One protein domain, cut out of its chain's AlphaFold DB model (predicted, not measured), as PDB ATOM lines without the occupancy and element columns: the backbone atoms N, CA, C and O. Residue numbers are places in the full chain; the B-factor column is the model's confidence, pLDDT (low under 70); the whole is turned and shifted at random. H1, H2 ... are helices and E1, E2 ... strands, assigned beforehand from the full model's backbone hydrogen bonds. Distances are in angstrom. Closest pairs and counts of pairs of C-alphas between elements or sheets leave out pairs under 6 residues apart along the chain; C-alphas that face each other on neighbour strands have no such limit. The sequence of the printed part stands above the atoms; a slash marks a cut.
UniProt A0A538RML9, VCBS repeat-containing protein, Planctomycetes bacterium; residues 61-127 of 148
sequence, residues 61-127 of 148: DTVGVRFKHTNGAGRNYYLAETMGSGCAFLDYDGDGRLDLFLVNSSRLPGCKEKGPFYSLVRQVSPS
ATOM      1  N   ASP A  61      12.263  -4.562 -24.177       82.44
ATOM      2  CA  ASP A  61      13.310  -4.364 -23.179       82.44
ATOM      3  C   ASP A  61      14.027  -3.018 -23.341       82.44
ATOM      4  O   ASP A  61      14.203  -2.296 -22.359       82.44
ATOM      5  N   THR A  62      14.376  -2.649 -24.576       80.31
ATOM      6  CA  THR A  62      15.060  -1.391 -24.915       80.31
ATOM      7  C   THR A  62      14.228  -0.172 -24.543       80.31
ATOM      8  O   THR A  62      14.753   0.806 -24.014       80.31
ATOM      9  N   VAL A  63      12.919  -0.228 -24.794       78.56
ATOM     10  CA  VAL A  63      12.013   0.864 -24.440       78.56
ATOM     11  C   VAL A  63      11.513   0.764 -23.002       78.56
ATOM     12  O   VAL A  63      10.797   1.658 -22.570       78.56
ATOM     13  N   GLY A  64      11.873  -0.266 -22.230       78.94
ATOM     14  CA  GLY A  64      11.464  -0.434 -20.831       78.94
ATOM     15  C   GLY A  64      10.008  -0.880 -20.632       78.94
ATOM     16  O   GLY A  64       9.424  -0.628 -19.580       78.94
ATOM     17  N   VAL A  65       9.399  -1.523 -21.628       82.12
ATOM     18  CA  VAL A  65       8.061  -2.120 -21.526       82.12
ATOM     19  C   VAL A  65       8.179  -3.490 -20.859       82.12
ATOM     20  O   VAL A  65       8.549  -4.481 -21.480       82.12
ATOM     21  N   ARG A  66       7.851  -3.551 -19.563       82.62
ATOM     22  CA  ARG A  66       7.798  -4.790 -18.773       82.62
ATOM     23  C   ARG A  66       6.399  -4.958 -18.198       82.62
ATOM     24  O   ARG A  66       6.059  -4.346 -17.189       82.62
ATOM     25  N   PHE A  67       5.584  -5.778 -18.851       83.00
ATOM     26  CA  PHE A  67       4.217  -6.046 -18.422       83.00
ATOM     27  C   PHE A  67       4.040  -7.515 -18.064       83.00
ATOM     28  O   PHE A  67       4.384  -8.405 -18.838       83.00
ATOM     29  N   LYS A  68       3.476  -7.759 -16.881       85.00
ATOM     30  CA  LYS A  68       3.049  -9.082 -16.442       85.00
ATOM     31  C   LYS A  68       1.538  -9.059 -16.271       85.00
ATOM     32  O   LYS A  68       1.031  -8.463 -15.321       85.00
ATOM     33  N   HIS A  69       0.832  -9.735 -17.171       85.56
ATOM     34  CA  HIS A  69      -0.602  -9.921 -17.015       85.56
ATOM     35  C   HIS A  69      -0.900 -10.771 -15.774       85.56
ATOM     36  O   HIS A  69      -0.266 -11.798 -15.538       85.56
ATOM     37  N   THR A  70      -1.864 -10.317 -14.984       85.62
ATOM     38  CA  THR A  70      -2.386 -10.983 -13.796       85.62
ATOM     39  C   THR A  70      -3.882 -11.172 -14.014       85.62
ATOM     40  O   THR A  70      -4.644 -10.213 -13.957       85.62
ATOM     41  N   ASN A  71      -4.311 -12.404 -14.282       84.38
ATOM     42  CA  ASN A  71      -5.712 -12.723 -14.577       84.38
ATOM     43  C   ASN A  71      -6.604 -12.781 -13.318       84.38
ATOM     44  O   ASN A  71      -7.818 -12.934 -13.428       84.38
ATOM     45  N   GLY A  72      -6.015 -12.656 -12.124       84.06
ATOM     46  CA  GLY A  72      -6.748 -12.681 -10.861       84.06
ATOM     47  C   GLY A  72      -7.254 -14.065 -10.468       84.06
ATOM     48  O   GLY A  72      -8.205 -14.146  -9.693       84.06
ATOM     49  N   ALA A  73      -6.628 -15.135 -10.972       83.00
ATOM     50  CA  ALA A  73      -7.093 -16.501 -10.775       83.00
ATOM     51  C   ALA A  73      -7.230 -16.916  -9.301       83.00
ATOM     52  O   ALA A  73      -6.395 -16.599  -8.442       83.00
ATOM     53  N   GLY A  74      -8.312 -17.646  -9.023       82.12
ATOM     54  CA  GLY A  74      -8.619 -18.259  -7.735       82.12
ATOM     55  C   GLY A  74      -8.847 -19.768  -7.861       82.12
ATOM     56  O   GLY A  74      -8.481 -20.405  -8.839       82.12
ATOM     57  N   ARG A  75      -9.469 -20.380  -6.845       81.25
ATOM     58  CA  ARG A  75      -9.830 -21.818  -6.879       81.25
ATOM     59  C   ARG A  75     -11.139 -22.106  -7.623       81.25
ATOM     60  O   ARG A  75     -11.511 -23.267  -7.753       81.25
ATOM     61  N   ASN A  76     -11.854 -21.057  -8.018       83.69
ATOM     62  CA  ASN A  76     -13.234 -21.137  -8.485       83.69
ATOM     63  C   ASN A  76     -13.350 -21.114 -10.018       83.69
ATOM     64  O   ASN A  76     -14.469 -21.198 -10.513       83.69
ATOM     65  N   TYR A  77     -12.225 -21.027 -10.744       83.69
ATOM     66  CA  TYR A  77     -12.144 -21.125 -12.205       83.69
ATOM     67  C   TYR A  77     -13.171 -20.245 -12.929       83.69
ATOM     68  O   TYR A  77     -13.996 -20.725 -13.709       83.69
ATOM     69  N   TYR A  78     -13.161 -18.942 -12.645       85.31
ATOM     70  CA  TYR A  78     -14.063 -18.019 -13.329       85.31
ATOM     71  C   TYR A  78     -13.698 -17.881 -14.811       85.31
ATOM     72  O   TYR A  78     -12.529 -17.930 -15.182       85.31
ATOM     73  N   LEU A  79     -14.690 -17.597 -15.661       84.31
ATOM     74  CA  LEU A  79     -14.464 -17.351 -17.093       84.31
ATOM     75  C   LEU A  79     -13.431 -16.236 -17.343       84.31
ATOM     76  O   LEU A  79     -12.631 -16.323 -18.272       84.31
ATOM     77  N   ALA A  80     -13.422 -15.218 -16.481       80.69
ATOM     78  CA  ALA A  80     -12.471 -14.112 -16.533       80.69
ATOM     79  C   ALA A  80     -11.003 -14.543 -16.325       80.69
ATOM     80  O   ALA A  80     -10.110 -13.823 -16.753       80.69
ATOM     81  N   GLU A  81     -10.740 -15.710 -15.724       83.88
ATOM     82  CA  GLU A  81      -9.379 -16.246 -15.541       83.88
ATOM     83  C   GLU A  81      -8.793 -16.787 -16.852       83.88
ATOM     84  O   GLU A  81      -7.577 -16.767 -17.049       83.88
ATOM     85  N   THR A  82      -9.658 -17.260 -17.751       84.62
ATOM     86  CA  THR A  82      -9.283 -17.814 -19.061       84.62
ATOM     87  C   THR A  82      -9.196 -16.728 -20.137       84.62
ATOM     88  O   THR A  82      -8.633 -16.950 -21.209       84.62
ATOM     89  N   MET A  83      -9.752 -15.542 -19.874       84.75
ATOM     90  CA  MET A  83      -9.683 -14.402 -20.786       84.75
ATOM     91  C   MET A  83      -8.318 -13.715 -20.660       84.75
ATOM     92  O   MET A  83      -7.866 -13.410 -19.559       84.75
ATOM     93  N   GLY A  84      -7.659 -13.476 -21.793       81.88
ATOM     94  CA  GLY A  84      -6.377 -12.773 -21.830       81.88
ATOM     95  C   GLY A  84      -6.502 -11.257 -21.629       81.88
ATOM     96  O   GLY A  84      -7.578 -10.673 -21.734       81.88
ATOM     97  N   SER A  85      -5.356 -10.622 -21.390       86.19
ATOM     98  CA  SER A  85      -5.180  -9.163 -21.387       86.19
ATOM     99  C   SER A  85      -5.487  -8.535 -22.747       86.19
ATOM    100  O   SER A  85      -5.233  -9.129 -23.793       86.19
ATOM    101  N   GLY A  86      -5.926  -7.276 -22.723       87.69
ATOM    102  CA  GLY A  86      -6.008  -6.410 -23.902       87.69
ATOM    103  C   GLY A  86      -4.844  -5.421 -23.987       87.69
ATOM    104  O   GLY A  86      -4.197  -5.117 -22.982       87.69
ATOM    105  N   CYS A  87      -4.596  -4.894 -25.185       89.94
ATOM    106  CA  CYS A  87      -3.725  -3.740 -25.396       89.94
ATOM    107  C   CYS A  87      -4.345  -2.778 -26.414       89.94
ATOM    108  O   CYS A  87      -5.146  -3.197 -27.251       89.94
ATOM    109  N   ALA A  88      -3.992  -1.499 -26.331       88.44
ATOM    110  CA  ALA A  88      -4.400  -0.486 -27.295       88.44
ATOM    111  C   ALA A  88      -3.279   0.533 -27.508       88.44
ATOM    112  O   ALA A  88      -2.542   0.848 -26.574       88.44
ATOM    113  N   PHE A  89      -3.183   1.049 -28.733       89.56
ATOM    114  CA  PHE A  89      -2.397   2.236 -29.040       89.56
ATOM    115  C   PHE A  89      -3.347   3.416 -29.217       89.56
ATOM    116  O   PHE A  89      -4.269   3.334 -30.029       89.56
ATOM    117  N   LEU A  90      -3.140   4.486 -28.458       86.62
ATOM    118  CA  LEU A  90      -3.931   5.712 -28.543       86.62
ATOM    119  C   LEU A  90      -3.080   6.910 -28.138       86.62
ATOM    120  O   LEU A  90      -2.189   6.754 -27.324       86.62
ATOM    121  N   ASP A  91      -3.367   8.080 -28.684       87.38
ATOM    122  CA  ASP A  91      -2.808   9.346 -28.203       87.38
ATOM    123  C   ASP A  91      -3.713   9.850 -27.066       87.38
ATOM    124  O   ASP A  91      -4.832  10.307 -27.320       87.38
ATOM    125  N   TYR A  92      -3.313   9.616 -25.811       82.44
ATOM    126  CA  TYR A  92      -4.127   9.948 -24.639       82.44
ATOM    127  C   TYR A  92      -3.970  11.413 -24.220       82.44
ATOM    128  O   TYR A  92      -4.941  12.011 -23.750       82.44
ATOM    129  N   ASP A  93      -2.774  11.986 -24.368       86.44
ATOM    130  CA  ASP A  93      -2.469  13.360 -23.955       86.44
ATOM    131  C   ASP A  93      -2.585  14.396 -25.089       86.44
ATOM    132  O   ASP A  93      -2.597  15.601 -24.821       86.44
ATOM    133  N   GLY A  94      -2.777  13.947 -26.331       86.75
ATOM    134  CA  GLY A  94      -2.960  14.797 -27.502       86.75
ATOM    135  C   GLY A  94      -1.652  15.372 -28.041       86.75
ATOM    136  O   GLY A  94      -1.685  16.393 -28.736       86.75
ATOM    137  N   ASP A  95      -0.504  14.775 -27.710       84.00
ATOM    138  CA  ASP A  95       0.812  15.254 -28.136       84.00
ATOM    139  C   ASP A  95       1.229  14.754 -29.534       84.00
ATOM    140  O   ASP A  95       2.305  15.096 -30.043       84.00
ATOM    141  N   GLY A  96       0.354  13.987 -30.194       85.62
ATOM    142  CA  GLY A  96       0.578  13.424 -31.519       85.62
ATOM    143  C   GLY A  96       1.448  12.170 -31.511       85.62
ATOM    144  O   GLY A  96       1.851  11.704 -32.583       85.62
ATOM    145  N   ARG A  97       1.762  11.607 -30.338       84.31
ATOM    146  CA  ARG A  97       2.479  10.339 -30.191       84.31
ATOM    147  C   ARG A  97       1.544   9.279 -29.620       84.31
ATOM    148  O   ARG A  97       0.699   9.540 -28.780       84.31
ATOM    149  N   LEU A  98       1.694   8.043 -30.097       85.06
ATOM    150  CA  LEU A  98       0.874   6.936 -29.609       85.06
ATOM    151  C   LEU A  98       1.398   6.424 -28.265       85.06
ATOM    152  O   LEU A  98       2.548   5.989 -28.150       85.06
ATOM    153  N   ASP A  99       0.512   6.386 -27.282       84.38
ATOM    154  CA  ASP A  99       0.689   5.700 -26.013       84.38
ATOM    155  C   ASP A  99       0.326   4.225 -26.134       84.38
ATOM    156  O   ASP A  99      -0.612   3.843 -26.835       84.38
ATOM    157  N   LEU A 100       1.050   3.384 -25.396       86.31
ATOM    158  CA  LEU A 100       0.718   1.979 -25.214       86.31
ATOM    159  C   LEU A 100      -0.096   1.810 -23.929       86.31
ATOM    160  O   LEU A 100       0.395   2.050 -22.823       86.31
ATOM    161  N   PHE A 101      -1.325   1.326 -24.074       86.69
ATOM    162  CA  PHE A 101      -2.193   0.945 -22.971       86.69
ATOM    163  C   PHE A 101      -2.261  -0.574 -22.832       86.69
ATOM    164  O   PHE A 101      -2.599  -1.272 -23.786       86.69
ATOM    165  N   LEU A 102      -1.966  -1.086 -21.636       87.06
ATOM    166  CA  LEU A 102      -2.011  -2.511 -21.306       87.06
ATOM    167  C   LEU A 102      -3.033  -2.752 -20.195       87.06
ATOM    168  O   LEU A 102      -2.947  -2.173 -19.107       87.06
ATOM    169  N   VAL A 103      -4.011  -3.610 -20.479       86.62
ATOM    170  CA  VAL A 103      -5.134  -3.893 -19.584       86.62
ATOM    171  C   VAL A 103      -4.790  -5.061 -18.677       86.62
ATOM    172  O   VAL A 103      -4.424  -6.133 -19.147       86.62
ATOM    173  N   ASN A 104      -4.975  -4.886 -17.372       86.31
ATOM    174  CA  ASN A 104      -4.881  -5.990 -16.428       86.31
ATOM    175  C   ASN A 104      -6.268  -6.425 -15.941       86.31
ATOM    176  O   ASN A 104      -7.214  -5.635 -15.978       86.31
ATOM    177  N   SER A 105      -6.390  -7.675 -15.491       85.06
ATOM    178  CA  SER A 105      -7.626  -8.132 -14.853       85.06
ATOM    179  C   SER A 105      -7.702  -7.608 -13.424       85.06
ATOM    180  O   SER A 105      -6.742  -7.070 -12.873       85.06
ATOM    181  N   SER A 106      -8.870  -7.775 -12.811       83.56
ATOM    182  CA  SER A 106      -9.100  -7.386 -11.425       83.56
ATOM    183  C   SER A 106      -8.979  -8.580 -10.479       83.56
ATOM    184  O   SER A 106      -8.919  -9.736 -10.904       83.56
ATOM    185  N   ARG A 107      -8.959  -8.314  -9.170       84.31
ATOM    186  CA  ARG A 107      -8.970  -9.381  -8.162       84.31
ATOM    187  C   ARG A 107     -10.321 -10.079  -8.153       84.31
ATOM    188  O   ARG A 107     -11.332  -9.463  -7.821       84.31
ATOM    189  N   LEU A 108     -10.320 -11.374  -8.442       84.62
ATOM    190  CA  LEU A 108     -11.500 -12.218  -8.294       84.62
ATOM    191  C   LEU A 108     -11.566 -12.826  -6.883       84.62
ATOM    192  O   LEU A 108     -10.538 -12.938  -6.199       84.62
ATOM    193  N   PRO A 109     -12.760 -13.234  -6.413       84.31
ATOM    194  CA  PRO A 109     -12.905 -13.899  -5.124       84.31
ATOM    195  C   PRO A 109     -12.006 -15.139  -5.019       84.31
ATOM    196  O   PRO A 109     -12.066 -16.049  -5.842       84.31
ATOM    197  N   GLY A 110     -11.170 -15.183  -3.979       82.81
ATOM    198  CA  GLY A 110     -10.223 -16.280  -3.758       82.81
ATOM    199  C   GLY A 110      -8.862 -16.116  -4.446       82.81
ATOM    200  O   GLY A 110      -8.024 -17.008  -4.303       82.81
ATOM    201  N   CYS A 111      -8.615 -14.995  -5.132       81.75
ATOM    202  CA  CYS A 111      -7.291 -14.642  -5.636       81.75
ATOM    203  C   CYS A 111      -6.305 -14.439  -4.474       81.75
ATOM    204  O   CYS A 111      -6.558 -13.662  -3.550       81.75
ATOM    205  N   LYS A 112      -5.170 -15.147  -4.514       81.88
ATOM    206  CA  LYS A 112      -4.090 -15.039  -3.513       81.88
ATOM    207  C   LYS A 112      -2.891 -14.231  -4.005       81.88
ATOM    208  O   LYS A 112      -1.988 -13.950  -3.216       81.88
ATOM    209  N   GLU A 113      -2.860 -13.886  -5.291       79.19
ATOM    210  CA  GLU A 113      -1.734 -13.170  -5.877       79.19
ATOM    211  C   GLU A 113      -1.647 -11.737  -5.349       79.19
ATOM    212  O   GLU A 113      -2.620 -10.977  -5.294       79.19
ATOM    213  N   LYS A 114      -0.428 -11.370  -4.954       67.88
ATOM    214  CA  LYS A 114      -0.070 -10.020  -4.537       67.88
ATOM    215  C   LYS A 114       0.676  -9.371  -5.697       67.88
ATOM    216  O   LYS A 114       1.768  -9.800  -6.048       67.88
ATOM    217  N   GLY A 115       0.068  -8.354  -6.290       68.69
ATOM    218  CA  GLY A 115       0.627  -7.612  -7.413       68.69
ATOM    219  C   GLY A 115      -0.266  -6.433  -7.798       68.69
ATOM    220  O   GLY A 115      -1.372  -6.303  -7.254       68.69
ATOM    221  N   PRO A 116       0.218  -5.553  -8.686       67.56
ATOM    222  CA  PRO A 116      -0.579  -4.474  -9.245       67.56
ATOM    223  C   PRO A 116      -1.621  -5.016 -10.235       67.56
ATOM    224  O   PRO A 116      -1.274  -5.631 -11.237       67.56
ATOM    225  N   PHE A 117      -2.901  -4.757  -9.963       69.81
ATOM    226  CA  PHE A 117      -4.038  -5.086 -10.845       69.81
ATOM    227  C   PHE A 117      -4.474  -3.878 -11.696       69.81
ATOM    228  O   PHE A 117      -5.523  -3.906 -12.330       69.81
ATOM    229  N   TYR A 118      -3.699  -2.789 -11.677       66.75
ATOM    230  CA  TYR A 118      -4.003  -1.590 -12.453       66.75
ATOM    231  C   TYR A 118      -3.582  -1.757 -13.916       66.75
ATOM    232  O   TYR A 118      -2.625  -2.471 -14.229       66.75
ATOM    233  N   SER A 119      -4.298  -1.076 -14.807       63.66
ATOM    234  CA  SER A 119      -3.881  -0.891 -16.190       63.66
ATOM    235  C   SER A 119      -2.718   0.099 -16.257       63.66
ATOM    236  O   SER A 119      -2.682   1.093 -15.529       63.66
ATOM    237  N   LEU A 120      -1.738  -0.188 -17.109       64.44
ATOM    238  CA  LEU A 120      -0.589   0.683 -17.329       64.44
ATOM    239  C   LEU A 120      -0.804   1.430 -18.647       64.44
ATOM    240  O   LEU A 120      -0.843   0.804 -19.705       64.44
ATOM    241  N   VAL A 121      -0.952   2.755 -18.574       61.41
ATOM    242  CA  VAL A 121      -0.794   3.648 -19.731       61.41
ATOM    243  C   VAL A 121       0.656   4.108 -19.719       61.41
ATOM    244  O   VAL A 121       1.123   4.634 -18.706       61.41
ATOM    245  N   ARG A 122       1.388   3.892 -20.810       67.69
ATOM    246  CA  ARG A 122       2.741   4.420 -20.952       67.69
ATOM    247  C   ARG A 122       2.950   5.000 -22.335       67.69
ATOM    248  O   ARG A 122       2.841   4.291 -23.332       67.69
ATOM    249  N   GLN A 123       3.386   6.249 -22.352       62.00
ATOM    250  CA  GLN A 123       3.911   6.876 -23.546       62.00
ATOM    251  C   GLN A 123       5.230   6.219 -23.940       62.00
ATOM    252  O   GLN A 123       6.198   6.197 -23.172       62.00
ATOM    253  N   VAL A 124       5.271   5.657 -25.146       60.00
ATOM    254  CA  VAL A 124       6.509   5.179 -25.764       60.00
ATOM    255  C   VAL A 124       6.880   6.197 -26.833       60.00
ATOM    256  O   VAL A 124       6.714   5.964 -28.025       60.00
ATOM    257  N   SER A 125       7.338   7.374 -26.402       51.91
ATOM    258  CA  SER A 125       7.797   8.401 -27.328       51.91
ATOM    259  C   SER A 125       9.280   8.209 -27.662       51.91
ATOM    260  O   SER A 125      10.123   8.195 -26.761       51.91
ATOM    261  N   PRO A 126       9.660   8.109 -28.950       47.88
ATOM    262  CA  PRO A 126      11.000   8.494 -29.351       47.88
ATOM    263  C   PRO A 126      11.057  10.016 -29.186       47.88
ATOM    264  O   PRO A 126      10.372  10.749 -29.901       47.88
ATOM    265  N   SER A 127      11.812  10.516 -28.209       45.22
ATOM    266  CA  SER A 127      11.997  11.958 -28.056       45.22
ATOM    267  C   SER A 127      12.523  12.546 -29.369       45.22
ATOM    268  O   SER A 127      13.533  12.082 -29.896       45.22
TER     269      SER A 127
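What this domain is: This is residues 61 to 127 of the 148 residues of the protein "VCBS repeat-containing protein" of Planctomycetes bacterium (UniProt A0A538RML9). This model has little regular structure: long loops and a small three-stranded sheet make a loose rod, with the sheet towards one end and the short helix H1 towards the other. The 67 printed residues hold H1, E1, E2 and E3 in that order, of mixed class, with 16 residues in named elements. The antiparallel sheet E1 - E2 - E3 is a meander, each strand the antiparallel neighbour of the one before. The radius of gyration of the C-alphas is 14.5 A, and the spans are 45 by 20 by 15 A.

How they stand to each other: After residues 61 to 78, with no named element, find H1 at residues 79 to 82; it is not on the sheet, and is too short for an O i to N i+4 pair, but its one O i to N i+3 pair is within hydrogen-bond range. E1, residues 87 to 90, and E2, residues 99 to 102, form a hairpin at 159 degrees; look at N 88 and O 101, 2.9 A apart. E2 and E3, residues 120 to 123, form another at 163 degrees, with N 100 and O 122 at 2.9 A. H1 is apart from E2 and E3.

Where its parts are: Find C-alpha 79 at (-14.464, -17.351, -17.093), where H1 begins its 5.6 A. E1 measures 10.0 A, E2 9.8 A and E3 9.9 A, ending at C-alpha 123, (3.911, 6.876, -23.546).

The domain as a whole: The C-alphas of Asn 76 and Ser 127, the two farthest apart, are 46.0 A apart. The printed part has no cut; the E2 to E3 link is long, and residues 114 to 127 have pLDDT under 70.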